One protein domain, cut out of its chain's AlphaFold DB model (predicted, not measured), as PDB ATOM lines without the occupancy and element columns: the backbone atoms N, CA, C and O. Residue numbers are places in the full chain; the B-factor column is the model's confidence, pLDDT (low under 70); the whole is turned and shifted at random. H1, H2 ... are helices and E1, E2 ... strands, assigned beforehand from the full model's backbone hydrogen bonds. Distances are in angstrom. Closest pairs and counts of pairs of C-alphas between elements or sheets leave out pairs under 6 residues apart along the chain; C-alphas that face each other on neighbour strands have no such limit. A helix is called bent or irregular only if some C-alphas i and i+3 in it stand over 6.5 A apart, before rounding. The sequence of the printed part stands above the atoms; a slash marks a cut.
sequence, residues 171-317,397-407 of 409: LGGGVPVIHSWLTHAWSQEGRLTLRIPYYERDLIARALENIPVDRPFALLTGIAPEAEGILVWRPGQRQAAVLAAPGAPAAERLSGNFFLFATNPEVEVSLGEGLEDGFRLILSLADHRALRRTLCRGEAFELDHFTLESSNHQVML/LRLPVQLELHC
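AT A GLANCE: This is residues 171 to 317 and 397 to 407 of the 409 residues of an uncharacterized protein of bacterium SCN 62-11 (UniProt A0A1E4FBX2). One strongly twisted sheet folds back on itself: E7, E8 and E9 cross over E1 and E2, and E3 joins the two parts at the fold. H1 and H2 pack at one end of it, H1 on E1 and H2 on E7 and E10; the hairpin of E4 and E5 lengthens the sheet at the other end. The printed part has 158 residues, with two named helices and eleven named strands in the order E1 E2 H1 E3 E4 E5 E6 E7 E8 E9 H2 E10 E11, and the class is mixed. The sheet is branched, with parallel and antiparallel neighbours. The whole is compact, with a radius of gyration of the C-alphas of 15.0 A and spans of 43 by 34 by 30 A.

IN THESE COORDINATES: E1, residues 177 to 188, begins at C-alpha (175.643, 216.144, 135.978), measures 24.5 A and bends by 92 degrees at residue 180. E2 is residues 191 to 197, 18.9 A; E3 is 217 to 222, 16.3 A; E4 is 229 to 232; E5 is 241 to 244; E6 is 254 to 256. E7 is residues 259 to 263, E8 is 271 to 275, and E9 is 278 to 283, 16.3 A. H1 is residues 198 to 209, 17.8 A, and only just irregular, with C-alphas 199 and 202 6.7 A apart. H2 is residues 285 to 297, 18.6 A. E10 is residues 301 to 303, and E11, residues 401 to 406, ends at C-alpha (158.165, 206.406, 127.763).

HOW THE PARTS SIT: E2 lies on one side of E1, E3 and E6 on the other. E1 and E2 form an antiparallel hairpin, with N 186 and O 193 at 2.9 A. E1 is parallel to E3, N 180 to O 220 at 3.0 A, and antiparallel to E6, N 187 to O 254 at 2.9 A. E3 and E7 are antiparallel, N 219 to O 259 at 2.9 A; E7 and E9 are parallel, N 262 to O 281 at 2.8 A. E8 and E11 come closest at the C-alphas of Gly 272 and Val 401, 6.7 A. Both helices are on the sheet, H1 at a height of 8.3 A and H2 at 8.1 A. H2 touches H1 with residues 292 to 297 alone, at a steep tilt of 51 degrees, opposite ways; the closest C-alphas are Ala 205 and Cys 296, 4.7 A. Every O i to N i+4 pair is within hydrogen-bond range in H2, and 6 of 8 in H1.

THE WHOLE: The C-alphas farthest apart, Pro 212 and Gly 247, are 44.4 A apart. Residues 318 to 396 are not printed, and C-alphas 317 and 397 are 22.3 A apart across the cut. Of the links printed whole, none is long. Residues 304 to 317 hold no named element. Mean pLDDT of the printed part is 78.2; residues 303 to 317 and 397 to 407 are among those under 70.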
ATOM      1  N   LEU A 171     180.520 220.855 130.124       88.62
ATOM      2  CA  LEU A 171     180.298 219.889 131.210       88.62
ATOM      3  C   LEU A 171     181.454 219.909 132.220       88.62
ATOM      4  O   LEU A 171     181.242 219.892 133.431       88.62
ATOM      5  N   GLY A 172     182.684 220.097 131.731       80.56
ATOM      6  CA  GLY A 172     183.876 220.280 132.565       80.56
ATOM      7  C   GLY A 172     183.915 221.608 133.339       80.56
ATOM      8  O   GLY A 172     184.840 221.826 134.125       80.56
ATOM      9  N   GLY A 173     182.932 222.493 133.124       78.31
ATOM     10  CA  GLY A 173     182.790 223.805 133.761       78.31
ATOM     11  C   GLY A 173     182.098 223.807 135.131       78.31
ATOM     12  O   GLY A 173     181.892 224.880 135.693       78.31
ATOM     13  N   GLY A 174     181.737 222.644 135.690       81.25
ATOM     14  CA  GLY A 174     181.115 222.543 137.024       81.25
ATOM     15  C   GLY A 174     179.581 222.606 137.032       81.25
ATOM     16  O   GLY A 174     178.969 222.887 138.074       81.25
ATOM     17  N   VAL A 175     178.957 222.340 135.882       89.44
ATOM     18  CA  VAL A 175     177.520 222.058 135.789       89.44
ATOM     19  C   VAL A 175     177.250 220.727 136.510       89.44
ATOM     20  O   VAL A 175     177.945 219.754 136.232       89.44
ATOM     21  N   PRO A 176     176.291 220.653 137.451       93.81
ATOM     22  CA  PRO A 176     175.838 219.383 138.006       93.81
ATOM     23  C   PRO A 176     175.412 218.416 136.901       93.81
ATOM     24  O   PRO A 176     174.592 218.766 136.049       93.81
ATOM     25  N   VAL A 177     175.951 217.203 136.938       95.06
ATOM     26  CA  VAL A 177     175.643 216.144 135.978       95.06
ATOM     27  C   VAL A 177     174.910 214.998 136.665       95.06
ATOM     28  O   VAL A 177     175.186 214.672 137.820       95.06
ATOM     29  N   ILE A 178     173.968 214.391 135.952       95.50
ATOM     30  CA  ILE A 178     173.232 213.201 136.376       95.50
ATOM     31  C   ILE A 178     173.511 212.119 135.337       95.50
ATOM     32  O   ILE A 178     173.211 212.298 134.157       95.50
ATOM     33  N   HIS A 179     174.111 211.011 135.762       95.12
ATOM     34  CA  HIS A 179     174.390 209.881 134.881       95.12
ATOM     35  C   HIS A 179     173.109 209.095 134.631       95.12
ATOM     36  O   HIS A 179     172.520 208.593 135.579       95.12
ATOM     37  N   SER A 180     172.692 208.989 133.372       94.44
ATOM     38  CA  SER A 180     171.530 208.192 132.982       94.44
ATOM     39  C   SER A 180     171.755 207.665 131.570       94.44
ATOM     40  O   SER A 180     171.266 208.223 130.590       94.44
ATOM     41  N   TRP A 181     172.553 206.600 131.446       94.81
ATOM     42  CA  TRP A 181     172.892 206.041 130.133       94.81
ATOM     43  C   TRP A 181     171.650 205.577 129.373       94.81
ATOM     44  O   TRP A 181     171.584 205.684 128.157       94.81
ATOM     45  N   LEU A 182     170.651 205.061 130.082       93.75
ATOM     46  CA  LEU A 182     169.431 204.558 129.458       93.75
ATOM     47  C   LEU A 182     168.503 205.694 128.997       93.75
ATOM     48  O   LEU A 182     167.581 205.456 128.219       93.75
ATOM     49  N   THR A 183     168.778 206.935 129.418       94.94
ATOM     50  CA  THR A 183     168.206 208.126 128.791       94.94
ATOM     51  C   THR A 183     168.880 208.373 127.449       94.94
ATOM     52  O   THR A 183     170.104 208.431 127.353       94.94
ATOM     53  N   HIS A 184     168.076 208.595 126.416       95.81
ATOM     54  CA  HIS A 184     168.541 208.831 125.055       95.81
ATOM     55  C   HIS A 184     168.070 210.191 124.553       95.81
ATOM     56  O   HIS A 184     166.898 210.538 124.700       95.81
ATOM     57  N   ALA A 185     168.974 210.943 123.929       93.31
ATOM     58  CA  ALA A 185     168.670 212.223 123.310       93.31
ATOM     59  C   ALA A 185     169.008 212.194 121.821       93.31
ATOM     60  O   ALA A 185     170.103 211.766 121.454       93.31
ATOM     61  N   TRP A 186     168.113 212.684 120.965       93.06
ATOM     62  CA  TRP A 186     168.393 212.797 119.536       93.06
ATOM     63  C   TRP A 186     167.705 213.988 118.881       93.06
ATOM     64  O   TRP A 186     166.707 214.494 119.381       93.06
ATOM     65  N   SER A 187     168.219 214.408 117.727       87.62
ATOM     66  CA  SER A 187     167.538 215.325 116.816       87.62
ATOM     67  C   SER A 187     167.058 214.590 115.565       87.62
ATOM     68  O   SER A 187     167.842 213.836 114.993       87.62
ATOM     69  N   GLN A 188     165.827 214.826 115.113       86.25
ATOM     70  CA  GLN A 188     165.277 214.285 113.863       86.25
ATOM     71  C   GLN A 188     164.204 215.218 113.291       86.25
ATOM     72  O   GLN A 188     163.330 215.634 114.035       86.25
ATOM     73  N   GLU A 189     164.234 215.525 111.988       80.19
ATOM     74  CA  GLU A 189     163.175 216.293 111.289       80.19
ATOM     75  C   GLU A 189     162.752 217.601 111.980       80.19
ATOM     76  O   GLU A 189     161.568 217.926 112.096       80.19
ATOM     77  N   GLY A 190     163.703 218.375 112.495       70.56
ATOM     78  CA  GLY A 190     163.291 219.546 113.258       70.56
ATOM     79  C   GLY A 190     162.968 219.263 114.713       70.56
ATOM     80  O   GLY A 190     162.562 220.176 115.386       70.56
ATOM     81  N   ARG A 191     163.094 218.056 115.247       77.56
ATOM     82  CA  ARG A 191     162.678 217.752 116.619       77.56
ATOM     83  C   ARG A 191     163.854 217.330 117.464       77.56
ATOM     84  O   ARG A 191     164.536 216.382 117.097       77.56
ATOM     85  N   LEU A 192     164.078 217.986 118.600       84.75
ATOM     86  CA  LEU A 192     164.891 217.396 119.664       84.75
ATOM     87  C   LEU A 192     163.997 216.492 120.502       84.75
ATOM     88  O   LEU A 192     162.933 216.920 120.933       84.75
ATOM     89  N   THR A 193     164.426 215.260 120.729       88.00
ATOM     90  CA  THR A 193     163.732 214.304 121.584       88.00
ATOM     91  C   THR A 193     164.631 213.876 122.723       88.00
ATOM     92  O   THR A 193     165.803 213.569 122.510       88.00
ATOM     93  N   LEU A 194     164.075 213.848 123.930       91.56
ATOM     94  CA  LEU A 194     164.700 213.246 125.098       91.56
ATOM     95  C   LEU A 194     163.776 212.156 125.627       91.56
ATOM     96  O   LEU A 194     162.685 212.455 126.108       91.56
ATOM     97  N   ARG A 195     164.236 210.909 125.546       92.31
ATOM     98  CA  ARG A 195     163.525 209.731 126.036       92.31
ATOM     99  C   ARG A 195     164.180 209.229 127.307       92.31
ATOM    100  O   ARG A 195     165.324 208.784 127.269       92.31
ATOM    101  N   ILE A 196     163.437 209.272 128.406       89.88
ATOM    102  CA  ILE A 196     163.877 208.780 129.715       89.88
ATOM    103  C   ILE A 196     163.029 207.549 130.061       89.88
ATOM    104  O   ILE A 196     161.799 207.667 130.104       89.88
ATOM    105  N   PRO A 197     163.643 206.381 130.307       89.25
ATOM    106  CA  PRO A 197     162.929 205.215 130.808       89.25
ATOM    107  C   PRO A 197     162.305 205.489 132.175       89.25
ATOM    108  O   PRO A 197     162.935 206.083 133.049       89.25
ATOM    109  N   TYR A 198     161.085 205.004 132.402       83.31
ATOM    110  CA  TYR A 198     160.360 205.277 133.648       83.31
ATOM    111  C   TYR A 198     161.130 204.885 134.924       83.31
ATOM    112  O   TYR A 198     161.062 205.595 135.926       83.31
ATOM    113  N   TYR A 199     161.899 203.794 134.901       86.50
ATOM    114  CA  TYR A 199     162.680 203.343 136.060       86.50
ATOM    115  C   TYR A 199     163.877 204.261 136.399       86.50
ATOM    116  O   TYR A 199     164.350 204.237 137.532       86.50
ATOM    117  N   GLU A 200     164.323 205.128 135.481       88.56
ATOM    118  CA  GLU A 200     165.345 206.159 135.746       88.56
ATOM    119  C   GLU A 200     164.767 207.369 136.506       88.56
ATOM    120  O   GLU A 200     165.519 208.189 137.042       88.56
ATOM    121  N   ARG A 201     163.431 207.485 136.605       88.75
ATOM    122  CA  ARG A 201     162.742 208.602 137.276       88.75
ATOM    123  C   ARG A 201     163.260 208.824 138.688       88.75
ATOM    124  O   ARG A 201     163.563 209.955 139.050       88.75
ATOM    125  N   ASP A 202     163.352 207.768 139.494       90.00
ATOM    126  CA  ASP A 202     163.727 207.899 140.907       90.00
ATOM    127  C   ASP A 202     165.186 208.320 141.073       90.00
ATOM    128  O   ASP A 202     165.504 209.107 141.966       90.00
ATOM    129  N   LEU A 203     166.064 207.842 140.190       91.56
ATOM    130  CA  LEU A 203     167.460 208.261 140.146       91.56
ATOM    131  C   LEU A 203     167.564 209.757 139.813       91.56
ATOM    132  O   LEU A 203     168.217 210.510 140.540       91.56
ATOM    133  N   ILE A 204     166.863 210.204 138.770       92.38
ATOM    134  CA  ILE A 204     166.859 211.608 138.342       92.38
ATOM    135  C   ILE A 204     166.218 212.502 139.412       92.38
ATOM    136  O   ILE A 204     166.788 213.535 139.765       92.38
ATOM    137  N   ALA A 205     165.077 212.106 139.979       91.75
ATOM    138  CA  ALA A 205     164.377 212.862 141.014       91.75
ATOM    139  C   ALA A 205     165.260 213.084 142.252       91.75
ATOM    140  O   ALA A 205     165.417 214.223 142.692       91.75
ATOM    141  N   ARG A 206     165.915 212.026 142.755       94.31
ATOM    142  CA  ARG A 206     166.849 212.115 143.894       94.31
ATOM    143  C   ARG A 206     168.046 213.015 143.600       94.31
ATOM    144  O   ARG A 206     168.492 213.765 144.467       94.31
ATOM    145  N   ALA A 207     168.584 212.961 142.384       93.94
ATOM    146  CA  ALA A 207     169.678 213.845 142.000       93.94
ATOM    147  C   ALA A 207     169.223 215.317 141.963       93.94
ATOM    148  O   ALA A 207     169.930 216.199 142.455       93.94
ATOM    149  N   LEU A 208     168.013 215.581 141.461       92.94
ATOM    150  CA  LEU A 208     167.433 216.921 141.401       92.94
ATOM    151  C   LEU A 208     167.120 217.517 142.782       92.94
ATOM    152  O   LEU A 208     167.156 218.739 142.908       92.94
ATOM    153  N   GLU A 209     166.864 216.722 143.823       92.81
ATOM    154  CA  GLU A 209     166.669 217.231 145.196       92.81
ATOM    155  C   GLU A 209     167.877 218.034 145.708       92.81
ATOM    156  O   GLU A 209     167.720 218.986 146.470       92.81
ATOM    157  N   ASN A 210     169.082 217.693 145.239       90.81
ATOM    158  CA  ASN A 210     170.337 218.320 145.660       90.81
ATOM    159  C   ASN A 210     170.792 219.464 144.739       90.81
ATOM    160  O   ASN A 210     171.837 220.077 144.971       90.81
ATOM    161  N   ILE A 211     170.025 219.766 143.688       91.38
ATOM    162  CA  ILE A 211     170.346 220.809 142.711       91.38
ATOM    163  C   ILE A 211     169.349 221.959 142.893       91.38
ATOM    164  O   ILE A 211     168.151 221.734 142.714       91.38
ATOM    165  N   PRO A 212     169.790 223.199 143.186       89.12
ATOM    166  CA  PRO A 212     168.892 224.351 143.274       89.12
ATOM    167  C   PRO A 212     167.993 224.501 142.038       89.12
ATOM    168  O   PRO A 212     168.395 224.169 140.922       89.12
ATOM    169  N   VAL A 213     166.764 224.985 142.238       82.94
ATOM    170  CA  VAL A 213     165.723 225.061 141.191       82.94
ATOM    171  C   VAL A 213     166.098 225.994 140.040       82.94
ATOM    172  O   VAL A 213     165.520 225.881 138.975       82.94
ATOM    173  N   ASP A 214     167.034 226.910 140.222       78.50
ATOM    174  CA  ASP A 214     167.536 227.857 139.223       78.50
ATOM    175  C   ASP A 214     168.903 227.459 138.645       78.50
ATOM    176  O   ASP A 214     169.367 228.054 137.673       78.50
ATOM    177  N   ARG A 215     169.556 226.438 139.216       86.88
ATOM    178  CA  ARG A 215     170.870 225.983 138.766       86.88
ATOM    179  C   ARG A 215     170.731 225.096 137.522       86.88
ATOM    180  O   ARG A 215     169.968 224.127 137.571       86.88
ATOM    181  N   PRO A 216     171.496 225.364 136.444       89.56
ATOM    182  CA  PRO A 216     171.567 224.469 135.298       89.56
ATOM    183  C   PRO A 216     172.046 223.076 135.697       89.56
ATOM    184  O   PRO A 216     172.856 222.943 136.615       89.56
ATOM    185  N   PHE A 217     171.596 222.054 134.983       93.56
ATOM    186  CA  PHE A 217     172.073 220.683 135.143       93.56
ATOM    187  C   PHE A 217     172.085 219.969 133.795       93.56
ATOM    188  O   PHE A 217     171.403 220.388 132.860       93.56
ATOM    189  N   ALA A 218     172.853 218.890 133.687       95.81
ATOM    190  CA  ALA A 218     172.873 218.053 132.495       95.81
ATOM    191  C   ALA A 218     172.555 216.597 132.833       95.81
ATOM    192  O   ALA A 218     173.014 216.070 133.847       95.81
ATOM    193  N   LEU A 219     171.798 215.943 131.958       96.75
ATOM    194  CA  LEU A 219     171.717 214.489 131.913       96.75
ATOM    195  C   LEU A 219     172.812 213.986 130.974       96.75
ATOM    196  O   LEU A 219     172.885 214.417 129.822       96.75
ATOM    197  N   LEU A 220     173.661 213.089 131.465       97.25
ATOM    198  CA  LEU A 220     174.643 212.384 130.650       97.25
ATOM    199  C   LEU A 220     173.950 211.159 130.062       97.25
ATOM    200  O   LEU A 220     173.736 210.170 130.767       97.25
ATOM    201  N   THR A 221     173.547 211.284 128.801       96.94
ATOM    202  CA  THR A 221     172.732 210.306 128.079       96.94
ATOM    203  C   THR A 221     173.592 209.182 127.514       96.94
ATOM    204  O   THR A 221     174.813 209.307 127.417       96.94
ATOM    205  N   GLY A 222     172.964 208.072 127.137       96.94
ATOM    206  CA  GLY A 222     173.570 207.063 126.274       96.94
ATOM    207  C   GLY A 222     173.480 207.446 124.800       96.94
ATOM    208  O   GLY A 222     172.850 208.436 124.421       96.94
ATOM    209  N   ILE A 223     174.091 206.615 123.958       96.12
ATOM    210  CA  ILE A 223     173.923 206.690 122.504       96.12
ATOM    211  C   ILE A 223     172.586 206.037 122.153       96.12
ATOM    212  O   ILE A 223     172.385 204.864 122.465       96.12
ATOM    213  N   ALA A 224     171.690 206.791 121.514       93.56
ATOM    214  CA  ALA A 224     170.375 206.305 121.117       93.56
ATOM    215  C   ALA A 224     170.512 205.107 120.148       93.56
ATOM    216  O   ALA A 224     171.094 205.279 119.075       93.56
ATOM    217  N   PRO A 225     169.986 203.912 120.484       89.88
ATOM    218  CA  PRO A 225     170.131 202.712 119.654       89.88
ATOM    219  C   PRO A 225     169.548 202.854 118.247       89.88
ATOM    220  O   PRO A 225     170.015 202.215 117.313       89.88
ATOM    221  N   GLU A 226     168.517 203.686 118.099       89.00
ATOM    222  CA  GLU A 226     167.817 203.921 116.840       89.00
ATOM    223  C   GLU A 226     168.366 205.123 116.062       89.00
ATOM    224  O   GLU A 226     167.749 205.532 115.076       89.00
ATOM    225  N   ALA A 227     169.454 205.746 116.529       89.50
ATOM    226  CA  ALA A 227     170.099 206.829 115.804       89.50
ATOM    227  C   ALA A 227     170.816 206.314 114.555       89.50
ATOM    228  O   ALA A 227     171.346 205.211 114.514       89.50
ATOM    229  N   GLU A 228     170.869 207.165 113.543       90.81
ATOM    230  CA  GLU A 228     171.583 206.925 112.288       90.81
ATOM    231  C   GLU A 228     172.910 207.684 112.256       90.81
ATOM    232  O   GLU A 228     173.751 207.447 111.395       90.81
ATOM    233  N   GLY A 229     173.117 208.599 113.201       90.38
ATOM    234  CA  GLY A 229     174.372 209.301 113.399       90.38
ATOM    235  C   GLY A 229     174.608 209.622 114.866       90.38
ATOM    236  O   GLY A 229     173.674 209.749 115.652       90.38
ATOM    237  N   ILE A 230     175.874 209.755 115.244       93.31
ATOM    238  CA  ILE A 230     176.297 210.142 116.591       93.31
ATOM    239  C   ILE A 230     177.010 211.484 116.480       93.31
ATOM    240  O   ILE A 230     177.933 211.630 115.675       93.31
ATOM    241  N   LEU A 231     176.591 212.465 117.279       93.38
ATOM    242  CA  LEU A 231     177.320 213.720 117.405       93.38
ATOM    243  C   LEU A 231     178.631 213.472 118.154       93.38
ATOM    244  O   LEU A 231     178.670 212.795 119.183       93.38
ATOM    245  N   VAL A 232     179.726 214.021 117.633       90.38
ATOM    246  CA  VAL A 232     181.062 213.882 118.217       90.38
ATOM    247  C   VAL A 232     181.732 215.243 118.286       90.38
ATOM    248  O   VAL A 232     181.846 215.941 117.279       90.38
ATOM    249  N   TRP A 233     182.235 215.602 119.465       91.06
ATOM    250  CA  TRP A 233     182.905 216.877 119.685       91.06
ATOM    251  C   TRP A 233     184.271 216.695 120.350       91.06
ATOM    252  O   TRP A 233     184.499 215.805 121.178       91.06
ATOM    253  N   ARG A 234     185.206 217.563 119.971       86.50
ATOM    254  CA  ARG A 234     186.552 217.688 120.530       86.50
ATOM    255  C   ARG A 234     186.837 219.151 120.881       86.50
ATOM    256  O   ARG A 234     186.395 220.043 120.154       86.50
ATOM    257  N   PRO A 235     187.656 219.408 121.915       82.81
ATOM    258  CA  PRO A 235     188.108 220.752 122.239       82.81
ATOM    259  C   PRO A 235     188.619 221.547 121.041       82.81
ATOM    260  O   PRO A 235     189.378 221.046 120.210       82.81
ATOM    261  N   GLY A 236     188.188 222.805 120.973       79.56
ATOM    262  CA  GLY A 236     188.500 223.724 119.880       79.56
ATOM    263  C   GLY A 236     187.543 223.644 118.687       79.56
ATOM    264  O   GLY A 236     187.579 224.534 117.839       79.56
ATOM    265  N   GLN A 237     186.659 222.642 118.618       79.50
ATOM    266  CA  GLN A 237     185.620 222.605 117.594       79.50
ATOM    267  C   GLN A 237     184.476 223.562 117.936       79.50
ATOM    268  O   GLN A 237     183.984 223.597 119.063       79.50
ATOM    269  N   ARG A 238     184.029 224.321 116.932       71.44
ATOM    270  CA  ARG A 238     182.841 225.184 117.046       71.44
ATOM    271  C   ARG A 238     181.534 224.412 116.872       71.44
ATOM    272  O   ARG A 238     180.499 224.881 117.323       71.44
ATOM    273  N   GLN A 239     181.585 223.272 116.186       73.00
ATOM    274  CA  GLN A 239     180.441 222.446 115.804       73.00
ATOM    275  C   GLN A 239     180.823 220.974 115.969       73.00
ATOM    276  O   GLN A 239     181.993 220.627 115.777       73.00
ATOM    277  N   ALA A 240     179.860 220.124 116.322       79.44
ATOM    278  CA  ALA A 240     180.072 218.682 116.318       79.44
ATOM    279  C   ALA A 240     180.275 218.152 114.894       79.44
ATOM    280  O   ALA A 240     179.675 218.629 113.929       79.44
ATOM    281  N   ALA A 241     181.112 217.124 114.800       85.44
ATOM    282  CA  ALA A 241     181.116 216.209 113.675       85.44
ATOM    283  C   ALA A 241     179.992 215.177 113.847       85.44
ATOM    284  O   ALA A 241     179.544 214.911 114.963       85.44
ATOM    285  N   VAL A 242     179.579 214.560 112.744       86.88
ATOM    286  CA  VAL A 242     178.647 213.427 112.749       86.88
ATOM    287  C   VAL A 242     179.402 212.162 112.358       86.88
ATOM    288  O   VAL A 242     180.058 212.137 111.317       86.88
ATOM    289  N   LEU A 243     179.292 211.111 113.175       85.94
ATOM    290  CA  LEU A 243     179.644 209.747 112.786       85.94
ATOM    291  C   LEU A 243     178.368 209.020 112.351       85.94
ATOM    292  O   LEU A 243     177.551 208.666 113.198       85.94
ATOM    293  N   ALA A 244     178.199 208.819 111.046       86.69
ATOM    294  CA  ALA A 244     177.039 208.132 110.483       86.69
ATOM    295  C   ALA A 244     177.136 206.604 110.635       86.69
ATOM    296  O   ALA A 244     178.226 206.026 110.583       86.69
ATOM    297  N   ALA A 245     175.985 205.954 110.783       88.12
ATOM    298  CA  ALA A 245     175.855 204.509 110.738       88.12
ATOM    299  C   ALA A 245     176.166 203.979 109.326       88.12
ATOM    300  O   ALA A 245     175.886 204.655 108.325       88.12
ATOM    301  N   PRO A 246     176.709 202.754 109.203       84.00
ATOM    302  CA  PRO A 246     176.894 202.109 107.911       84.00
ATOM    303  C   PRO A 246     175.578 202.055 107.125       84.00
ATOM    304  O   PRO A 246     174.562 201.590 107.633       84.00
ATOM    305  N   GLY A 247     175.594 202.536 105.881       82.75
ATOM    306  CA  GLY A 247     174.406 202.568 105.021       82.75
ATOM    307  C   GLY A 247     173.453 203.750 105.247       82.75
ATOM    308  O   GLY A 247     172.477 203.855 104.511       82.75
ATOM    309  N   ALA A 248     173.746 204.667 106.177       81.06
ATOM    310  CA  ALA A 248     172.927 205.852 106.457       81.06
ATOM    311  C   ALA A 248     173.708 207.177 106.276       81.06
ATOM    312  O   ALA A 248     173.847 207.953 107.221       81.06
ATOM    313  N   PRO A 249     174.235 207.487 105.072       68.19
ATOM    314  CA  PRO A 249     175.131 208.632 104.863       68.19
ATOM    315  C   PRO A 249     174.475 210.005 105.086       68.19
ATOM    316  O   PRO A 249     175.184 210.981 105.315       68.19
ATOM    317  N   ALA A 250     173.143 210.091 105.014       72.44
ATOM    318  CA  ALA A 250     172.395 211.319 105.279       72.44
ATOM    319  C   ALA A 250     172.039 211.519 106.764       72.44
ATOM    320  O   ALA A 250     171.644 212.627 107.103       72.44
ATOM    321  N   ALA A 251     172.185 210.475 107.598       75.62
ATOM    322  CA  ALA A 251     171.868 210.408 109.029       75.62
ATOM    323  C   ALA A 251     170.813 211.432 109.494       75.62
ATOM    324  O   ALA A 251     171.147 212.532 109.935       75.62
ATOM    325  N   GLU A 252     169.533 211.071 109.420       84.62
ATOM    326  CA  GLU A 252     168.436 211.988 109.746       84.62
ATOM    327  C   GLU A 252     168.171 212.053 111.251       84.62
ATOM    328  O   GLU A 252     167.757 213.094 111.770       84.62
ATOM    329  N   ARG A 253     168.445 210.952 111.966       88.69
ATOM    330  CA  ARG A 253     168.372 210.882 113.428       88.69
ATOM    331  C   ARG A 253     169.764 210.932 114.054       88.69
ATOM    332  O   ARG A 253     170.500 209.947 114.018       88.69
ATOM    333  N   LEU A 254     170.101 212.054 114.687       91.31
ATOM    334  CA  LEU A 254     171.413 212.285 115.302       91.31
ATOM    335  C   LEU A 254     171.344 212.168 116.824       91.31
ATOM    336  O   LEU A 254     170.665 212.963 117.467       91.31
ATOM    337  N   SER A 255     172.070 211.214 117.409       95.62
ATOM    338  CA  SER A 255     172.200 211.060 118.861       95.62
ATOM    339  C   SER A 255     173.104 212.137 119.453       95.62
ATOM    340  O   SER A 255     174.220 212.347 118.973       95.62
ATOM    341  N   GLY A 256     172.653 212.753 120.543       95.06
ATOM    342  CA  GLY A 256     173.474 213.587 121.418       95.06
ATOM    343  C   GLY A 256     173.994 212.794 122.615       95.06
ATOM    344  O   GLY A 256     173.364 211.833 123.055       95.06
ATOM    345  N   ASN A 257     175.143 213.207 123.149       96.62
ATOM    346  CA  ASN A 257     175.820 212.531 124.264       96.62
ATOM    347  C   ASN A 257     175.448 213.097 125.643       96.62
ATOM    348  O   ASN A 257     175.849 212.555 126.674       96.62
ATOM    349  N   PHE A 258     174.724 214.215 125.665       96.69
ATOM    350  CA  PHE A 258     174.157 214.805 126.867       96.69
ATOM    351  C   PHE A 258     172.968 215.702 126.509       96.69
ATOM    352  O   PHE A 258     172.808 216.132 125.361       96.69
ATOM    353  N   PHE A 259     172.176 216.034 127.523       94.81
ATOM    354  CA  PHE A 259     171.098 217.008 127.425       94.81
ATOM    355  C   PHE A 259     171.178 217.992 128.595       94.81
ATOM    356  O   PHE A 259     171.042 217.599 129.753       94.81
ATOM    357  N   LEU A 260     171.440 219.267 128.306       93.50
ATOM    358  CA  LEU A 260     171.631 220.321 129.301       93.50
ATOM    359  C   LEU A 260     170.380 221.183 129.441       93.50
ATOM    360  O   LEU A 260     169.857 221.708 128.464       93.50
ATOM    361  N   PHE A 261     169.949 221.393 130.676       90.56
ATOM    362  CA  PHE A 261     168.850 222.277 131.029       90.56
ATOM    363  C   PHE A 261     169.408 223.502 131.742       90.56
ATOM    364  O   PHE A 261     170.047 223.390 132.788       90.56
ATOM    365  N   ALA A 262     169.171 224.677 131.173       87.94
ATOM    366  CA  ALA A 262     169.519 225.962 131.754       87.94
ATOM    367  C   ALA A 262     168.257 226.806 131.929       87.94
ATOM    368  O   ALA A 262     167.310 226.680 131.161       87.94
ATOM    369  N   THR A 263     168.253 227.688 132.925       83.50
ATOM    370  CA  THR A 263     167.213 228.715 133.068       83.50
ATOM    371  C   THR A 263     167.797 230.060 132.666       83.50
ATOM    372  O   THR A 263     168.892 230.397 133.115       83.50
ATOM    373  N   ASN A 264     167.071 230.840 131.869       77.94
ATOM    374  CA  ASN A 264     167.370 232.254 131.671       77.94
ATOM    375  C   ASN A 264     166.117 233.087 132.001       77.94
ATOM    376  O   ASN A 264     165.138 233.014 131.259       77.94
ATOM    377  N   PRO A 265     166.120 233.872 133.096       70.69
ATOM    378  CA  PRO A 265     164.982 234.712 133.474       70.69
ATOM    379  C   PRO A 265     164.610 235.777 132.437       70.69
ATOM    380  O   PRO A 265     163.483 236.255 132.454       70.69
ATOM    381  N   GLU A 266     165.546 236.159 131.565       71.88
ATOM    382  CA  GLU A 266     165.339 237.176 130.525       71.88
ATOM    383  C   GLU A 266     164.659 236.611 129.272       71.88
ATOM    384  O   GLU A 266     164.263 237.363 128.384       71.88
ATOM    385  N   VAL A 267     164.526 235.286 129.182       68.06
ATOM    386  CA  VAL A 267     163.934 234.615 128.030       68.06
ATOM    387  C   VAL A 267     162.445 234.383 128.282       68.06
ATOM    388  O   VAL A 267     162.058 233.636 129.182       68.06
ATOM    389  N   GLU A 268     161.606 235.006 127.452       62.59
ATOM    390  CA  GLU A 268     160.149 234.816 127.480       62.59
ATOM    391  C   GLU A 268     159.715 233.479 126.856       62.59
ATOM    392  O   GLU A 268     158.684 232.929 127.236       62.59
ATOM    393  N   VAL A 269     160.509 232.943 125.920       61.28
ATOM    394  CA  VAL A 269     160.207 231.721 125.162       61.28
ATOM    395  C   VAL A 269     161.399 230.778 125.192       61.28
ATOM    396  O   VAL A 269     162.479 231.139 124.734       61.28
ATOM    397  N   SER A 270     161.190 229.564 125.692       68.12
ATOM    398  CA  SER A 270     162.226 228.536 125.769       68.12
ATOM    399  C   SER A 270     162.917 228.278 124.414       68.12
ATOM    400  O   SER A 270     162.294 228.344 123.359       68.12
ATOM    401  N   LEU A 271     164.225 228.008 124.432       67.12
ATOM    402  CA  LEU A 271     165.080 227.826 123.249       67.12
ATOM    403  C   LEU A 271     165.752 226.450 123.312       67.12
ATOM    404  O   LEU A 271     166.207 226.048 124.381       67.12
ATOM    405  N   GLY A 272     165.833 225.741 122.187       71.19
ATOM    406  CA  GLY A 272     166.539 224.466 122.075       71.19
ATOM    407  C   GLY A 272     167.619 224.537 121.013       71.19
ATOM    408  O   GLY A 272     167.370 225.062 119.939       71.19
ATOM    409  N   GLU A 273     168.816 224.033 121.288       74.25
ATOM    410  CA  GLU A 273     169.928 224.094 120.334       74.25
ATOM    411  C   GLU A 273     170.926 222.946 120.520       74.25
ATOM    412  O   GLU A 273     170.957 222.279 121.557       74.25
ATOM    413  N   GLY A 274     171.768 222.735 119.507       82.69
ATOM    414  CA  GLY A 274     172.948 221.885 119.632       82.69
ATOM    415  C   GLY A 274     174.051 222.599 120.412       82.69
ATOM    416  O   GLY A 274     174.332 223.772 120.172       82.69
ATOM    417  N   LEU A 275     174.708 221.886 121.322       86.38
ATOM    418  CA  LEU A 275     175.834 222.387 122.102       86.38
ATOM    419  C   LEU A 275     176.902 221.302 122.177       86.38
ATOM    420  O   LEU A 275     176.646 220.229 122.710       86.38
ATOM    421  N   GLU A 276     178.105 221.592 121.679       91.62
ATOM    422  CA  GLU A 276     179.158 220.581 121.532       91.62
ATOM    423  C   GLU A 276     178.612 219.360 120.766       91.62
ATOM    424  O   GLU A 276     178.218 219.515 119.615       91.62
ATOM    425  N   ASP A 277     178.563 218.184 121.391       93.62
ATOM    426  CA  ASP A 277     177.996 216.928 120.881       93.62
ATOM    427  C   ASP A 277     176.711 216.494 121.609       93.62
ATOM    428  O   ASP A 277     176.374 215.310 121.660       93.62
ATOM    429  N   GLY A 278     176.006 217.442 122.208       94.06
ATOM    430  CA  GLY A 278     174.721 217.214 122.847       94.06
ATOM    431  C   GLY A 278     173.753 218.341 122.548       94.06
ATOM    432  O   GLY A 278     173.912 219.105 121.592       94.06
ATOM    433  N   PHE A 279     172.736 218.438 123.390       90.38
ATOM    434  CA  PHE A 279     171.672 219.416 123.231       90.38
ATOM    435  C   PHE A 279     171.534 220.280 124.476       90.38
ATOM    436  O   PHE A 279     171.856 219.857 125.589       90.38
ATOM    437  N   ARG A 280     171.037 221.500 124.291       87.50
ATOM    438  CA  ARG A 280     170.719 222.435 125.368       87.50
ATOM    439  C   ARG A 280     169.291 222.939 125.218       87.50
ATOM    440  O   ARG A 280     168.895 223.333 124.128       87.50
ATOM    441  N   LEU A 281     168.571 223.001 126.336       87.19
ATOM    442  CA  LEU A 281     167.376 223.819 126.509       87.19
ATOM    443  C   LEU A 281     167.690 225.021 127.403       87.19
ATOM    444  O   LEU A 281     168.143 224.855 128.537       87.19
ATOM    445  N   ILE A 282     167.422 226.224 126.904       83.69
ATOM    446  CA  ILE A 282     167.384 227.462 127.685       83.69
ATOM    447  C   ILE A 282     165.918 227.752 127.978       83.69
ATOM    448  O   ILE A 282     165.155 228.072 127.075       83.69
ATOM    449  N   LEU A 283     165.520 227.614 129.234       83.19
ATOM    450  CA  LEU A 283     164.126 227.621 129.646       83.19
ATOM    451  C   LEU A 283     163.755 228.933 130.332       83.19
ATOM    452  O   LEU A 283     164.549 229.493 131.100       83.19
ATOM    453  N   SER A 284     162.512 229.370 130.123       82.81
ATOM    454  CA  SER A 284     161.883 230.347 131.013       82.81
ATOM    455  C   SER A 284     161.808 229.769 132.435       82.81
ATOM    456  O   SER A 284     161.812 228.549 132.642       82.81
ATOM    457  N   LEU A 285     161.698 230.621 133.459       82.25
ATOM    458  CA  LEU A 285     161.579 230.133 134.840       82.25
ATOM    459  C   LEU A 285     160.320 229.265 135.048       82.25
ATOM    460  O   LEU A 285     160.333 228.339 135.865       82.25
ATOM    461  N   ALA A 286     159.236 229.565 134.327       83.31
ATOM    462  CA  ALA A 286     157.997 228.796 134.380       83.31
ATOM    463  C   ALA A 286     158.191 227.392 133.786       83.31
ATOM    464  O   ALA A 286     157.868 226.405 134.453       83.31
ATOM    465  N   ASP A 287     158.799 227.306 132.601       84.25
ATOM    466  CA  ASP A 287     159.049 226.040 131.909       84.25
ATOM    467  C   ASP A 287     160.064 225.186 132.657       84.25
ATOM    468  O   ASP A 287     159.862 223.985 132.808       84.25
ATOM    469  N   HIS A 288     161.106 225.792 133.231       85.38
ATOM    470  CA  HIS A 288     162.072 225.057 134.045       85.38
ATOM    471  C   HIS A 288     161.418 224.409 135.274       85.38
ATOM    472  O   HIS A 288     161.666 223.244 135.593       85.38
ATOM    473  N   ARG A 289     160.526 225.136 135.962       85.69
ATOM    474  CA  ARG A 289     159.761 224.591 137.096       85.69
ATOM    475  C   ARG A 289     158.762 223.522 136.658       85.69
ATOM    476  O   ARG A 289     158.523 222.578 137.410       85.69
ATOM    477  N   ALA A 290     158.142 223.676 135.490       86.00
ATOM    478  CA  ALA A 290     157.252 222.670 134.927       86.00
ATOM    479  C   ALA A 290     158.033 221.391 134.600       86.00
ATOM    480  O   ALA A 290     157.744 220.360 135.200       86.00
ATOM    481  N   LEU A 291     159.101 221.503 133.809       86.75
ATOM    482  CA  LEU A 291     160.003 220.414 133.454       86.75
ATOM    483  C   LEU A 291     160.477 219.639 134.685       86.75
ATOM    484  O   LEU A 291     160.353 218.422 134.725       86.75
ATOM    485  N   ARG A 292     160.999 220.316 135.717       87.75
ATOM    486  CA  ARG A 292     161.505 219.614 136.910       87.75
ATOM    487  C   ARG A 292     160.418 218.824 137.633       87.75
ATOM    488  O   ARG A 292     160.681 217.714 138.079       87.75
ATOM    489  N   ARG A 293     159.195 219.361 137.734       86.75
ATOM    490  CA  ARG A 293     158.062 218.611 138.307       86.75
ATOM    491  C   ARG A 293     157.734 217.389 137.458       86.75
ATOM    492  O   ARG A 293     157.530 216.316 138.012       86.75
ATOM    493  N   THR A 294     157.717 217.564 136.146       85.69
ATOM    494  CA  THR A 294     157.411 216.526 135.170       85.69
ATOM    495  C   THR A 294     158.445 215.394 135.189       85.69
ATOM    496  O   THR A 294     158.065 214.229 135.296       85.69
ATOM    497  N   LEU A 295     159.741 215.726 135.251       85.69
ATOM    498  CA  LEU A 295     160.835 214.767 135.446       85.69
ATOM    499  C   LEU A 295     160.678 213.978 136.753       85.69
ATOM    500  O   LEU A 295     160.783 212.756 136.744       85.69
ATOM    501  N   CYS A 296     160.366 214.646 137.871       86.12
ATOM    502  CA  CYS A 296     160.172 213.958 139.152       86.12
ATOM    503  C   CYS A 296     158.927 213.058 139.178       86.12
ATOM    504  O   CYS A 296     158.877 212.107 139.953       86.12
ATOM    505  N   ARG A 297     157.906 213.359 138.370       82.69
ATOM    506  CA  ARG A 297     156.657 212.583 138.310       82.69
ATOM    507  C   ARG A 297     156.687 211.464 137.277       82.69
ATOM    508  O   ARG A 297     155.915 210.518 137.404       82.69
ATOM    509  N   GLY A 298     157.589 211.537 136.300       79.62
ATOM    510  CA  GLY A 298     157.569 210.630 135.159       79.62
ATOM    511  C   GLY A 298     156.404 210.926 134.206       79.62
ATOM    512  O   GLY A 298     155.816 209.999 133.665       79.62
ATOM    513  N   GLU A 299     156.062 212.204 134.009       81.12
ATOM    514  CA  GLU A 299     155.034 212.661 133.052       81.12
ATOM    515  C   GLU A 299     155.663 213.161 131.726       81.12
ATOM    516  O   GLU A 299     156.794 213.628 131.713       81.12
ATOM    517  N   ALA A 300     154.965 213.104 130.590       78.31
ATOM    518  CA  ALA A 300     155.485 213.693 129.346       78.31
ATOM    519  C   ALA A 300     155.568 215.233 129.433       78.31
ATOM    520  O   ALA A 300     154.776 215.861 130.142       78.31
ATOM    521  N   PHE A 301     156.511 215.844 128.708       78.38
ATOM    522  CA  PHE A 301     156.676 217.299 128.653       78.38
ATOM    523  C   PHE A 301     156.843 217.757 127.205       78.38
ATOM    524  O   PHE A 301     157.754 217.329 126.507       78.38
ATOM    525  N   GLU A 302     156.007 218.676 126.748       75.31
ATOM    526  CA  GLU A 302     156.114 219.224 125.397       75.31
ATOM    527  C   GLU A 302     156.261 220.740 125.475       75.31
ATOM    528  O   GLU A 302     155.669 221.395 126.335       75.31
ATOM    529  N   LEU A 303     157.099 221.289 124.597       69.44
ATOM    530  CA  LEU A 303     157.285 222.723 124.440       69.44
ATOM    531  C   LEU A 303     156.917 223.090 123.001       69.44
ATOM    532  O   LEU A 303     157.547 222.638 122.050       69.44
ATOM    533  N   ASP A 304     155.902 223.933 122.842       54.12
ATOM    534  CA  ASP A 304     155.351 224.274 121.523       54.12
ATOM    535  C   ASP A 304     155.921 225.579 120.937       54.12
ATOM    536  O   ASP A 304     155.623 225.950 119.797       54.12
ATOM    537  N   HIS A 305     156.727 226.322 121.702       47.16
ATOM    538  CA  HIS A 305     157.195 227.661 121.337       47.16
ATOM    539  C   HIS A 305     158.720 227.753 121.452       47.16
ATOM    540  O   HIS A 305     159.257 227.679 122.553       47.16
ATOM    541  N   PHE A 306     159.399 227.928 120.310       46.53
ATOM    542  CA  PHE A 306     160.858 228.027 120.208       46.53
ATOM    543  C   PHE A 306     161.300 229.144 119.253       46.53
ATOM    544  O   PHE A 306     160.722 229.331 118.180       46.53
ATOM    545  N   THR A 307     162.387 229.831 119.612       32.19
ATOM    546  CA  THR A 307     163.154 230.748 118.744       32.19
ATOM    547  C   THR A 307     164.586 230.187 118.626       32.19
ATOM    548  O   THR A 307     165.044 229.544 119.565       32.19
ATOM    549  N   LEU A 308     165.290 230.307 117.492       40.12
ATOM    550  CA  LEU A 308     166.551 229.558 117.288       40.12
ATOM    551  C   LEU A 308     167.571 230.281 116.396       40.12
ATOM    552  O   LEU A 308     167.209 230.831 115.355       40.12
ATOM    553  N   GLU A 309     168.847 230.184 116.786       31.47
ATOM    554  CA  GLU A 309     170.050 230.473 115.991       31.47
ATOM    555  C   GLU A 309     170.707 229.139 115.571       31.47
ATOM    556  O   GLU A 309     170.945 228.268 116.401       31.47
ATOM    557  N   SER A 310     170.967 228.929 114.277       31.62
ATOM    558  CA  SER A 310     171.389 227.619 113.748       31.62
ATOM    559  C   SER A 310     172.902 227.365 113.793       31.62
ATOM    560  O   SER A 310     173.691 228.243 113.438       31.62
ATOM    561  N   SER A 311     173.294 226.111 114.035       32.09
ATOM    562  CA  SER A 311     174.636 225.564 113.793       32.09
ATOM    563  C   SER A 311     174.655 224.674 112.534       32.09
ATOM    564  O   SER A 311     173.999 223.637 112.462       32.09
ATOM    565  N   ASN A 312     175.416 225.077 111.509       31.44
ATOM    566  CA  ASN A 312     175.728 224.218 110.356       31.44
ATOM    567  C   ASN A 312     176.533 223.006 110.850       31.44
ATOM    568  O   ASN A 312     177.540 223.199 111.506       31.44
ATOM    569  N   HIS A 313     176.144 221.767 110.572       35.16
ATOM    570  CA  HIS A 313     176.968 220.612 110.957       35.16
ATOM    571  C   HIS A 313     177.920 220.260 109.805       35.16
ATOM    572  O   HIS A 313     177.513 220.264 108.643       35.16
ATOM    573  N   GLN A 314     179.192 219.967 110.101       29.66
ATOM    574  CA  GLN A 314     180.108 219.381 109.117       29.66
ATOM    575  C   GLN A 314     179.929 217.860 109.118       29.66
ATOM    576  O   GLN A 314     180.289 217.182 110.081       29.66
ATOM    577  N   VAL A 315     179.373 217.321 108.032       27.44
ATOM    578  CA  VAL A 315     179.293 215.874 107.797       27.44
ATOM    579  C   VAL A 315     180.629 215.416 107.215       27.44
ATOM    580  O   VAL A 315     181.027 215.866 106.141       27.44
ATOM    581  N   MET A 316     181.347 214.550 107.932       27.39
ATOM    582  CA  MET A 316     182.605 213.970 107.461       27.39
ATOM    583  C   MET A 316     182.301 212.614 106.818       27.39
ATOM    584  O   MET A 316     182.042 211.636 107.516       27.39
ATOM    585  N   LEU A 317     182.291 212.569 105.484       26.17
ATOM    586  CA  LEU A 317     182.111 211.332 104.722       26.17
ATOM    587  C   LEU A 317     183.402 210.503 104.776       26.17
ATOM    588  O   LEU A 317     184.483 210.997 104.460       26.17
ATOM    589  N   LEU A 397     167.608 227.216 110.270       33.69
ATOM    590  CA  LEU A 397     166.536 226.215 110.395       33.69
ATOM    591  C   LEU A 397     166.105 226.042 111.865       33.69
ATOM    592  O   LEU A 397     166.940 226.012 112.766       33.69
ATOM    593  N   ARG A 398     164.786 225.957 112.092       38.19
ATOM    594  CA  ARG A 398     164.105 225.950 113.404       38.19
ATOM    595  C   ARG A 398     163.775 224.510 113.806       38.19
ATOM    596  O   ARG A 398     163.177 223.812 112.990       38.19
ATOM    597  N   LEU A 399     164.111 224.082 115.024       34.03
ATOM    598  CA  LEU A 399     163.790 222.740 115.516       34.03
ATOM    599  C   LEU A 399     162.838 222.820 116.746       34.03
ATOM    600  O   LEU A 399     163.292 223.285 117.792       34.03
ATOM    601  N   PRO A 400     161.540 222.437 116.685       33.09
ATOM    602  CA  PRO A 400     160.760 222.066 117.879       33.09
ATOM    603  C   PRO A 400     161.483 221.073 118.820       33.09
ATOM    604  O   PRO A 400     162.385 220.347 118.417       33.09
ATOM    605  N   VAL A 401     161.093 221.006 120.094       41.16
ATOM    606  CA  VAL A 401     161.622 220.023 121.062       41.16
ATOM    607  C   VAL A 401     160.460 219.320 121.743       41.16
ATOM    608  O   VAL A 401     159.584 219.970 122.304       41.16
ATOM    609  N   GLN A 402     160.471 217.995 121.713       44.38
ATOM    610  CA  GLN A 402     159.466 217.137 122.318       44.38
ATOM    611  C   GLN A 402     160.154 216.247 123.355       44.38
ATOM    612  O   GLN A 402     161.039 215.468 123.020       44.38
ATOM    613  N   LEU A 403     159.804 216.369 124.633       40.91
ATOM    614  CA  LEU A 403     160.322 215.467 125.658       40.91
ATOM    615  C   LEU A 403     159.304 214.350 125.867       40.91
ATOM    616  O   LEU A 403     158.236 214.524 126.455       40.91
ATOM    617  N   GLU A 404     159.654 213.172 125.370       43.38
ATOM    618  CA  GLU A 404     158.793 212.006 125.446       43.38
ATOM    619  C   GLU A 404     159.228 211.129 126.622       43.38
ATOM    620  O   GLU A 404     160.278 210.486 126.592       43.38
ATOM    621  N   LEU A 405     158.411 211.070 127.673       34.00
ATOM    622  CA  LEU A 405     158.596 210.061 128.711       34.00
ATOM    623  C   LEU A 405     157.882 208.781 128.306       34.00
ATOM    624  O   LEU A 405     156.668 208.764 128.118       34.00
ATOM    625  N   HIS A 406     158.659 207.709 128.183       35.06
ATOM    626  CA  HIS A 406     158.165 206.406 127.763       35.06
ATOM    627  C   HIS A 406     158.257 205.415 128.921       35.06
ATOM    628  O   HIS A 406     159.332 205.144 129.459       35.06
ATOM    629  N   CYS A 407     157.119 204.817 129.260       26.89
ATOM    630  CA  CYS A 407     157.084 203.553 129.981       26.89
ATOM    631  C   CYS A 407     157.238 202.435 128.945       26.89
ATOM    632  O   CYS A 407     156.256 202.066 128.304       26.89
TER     633      CYS A 407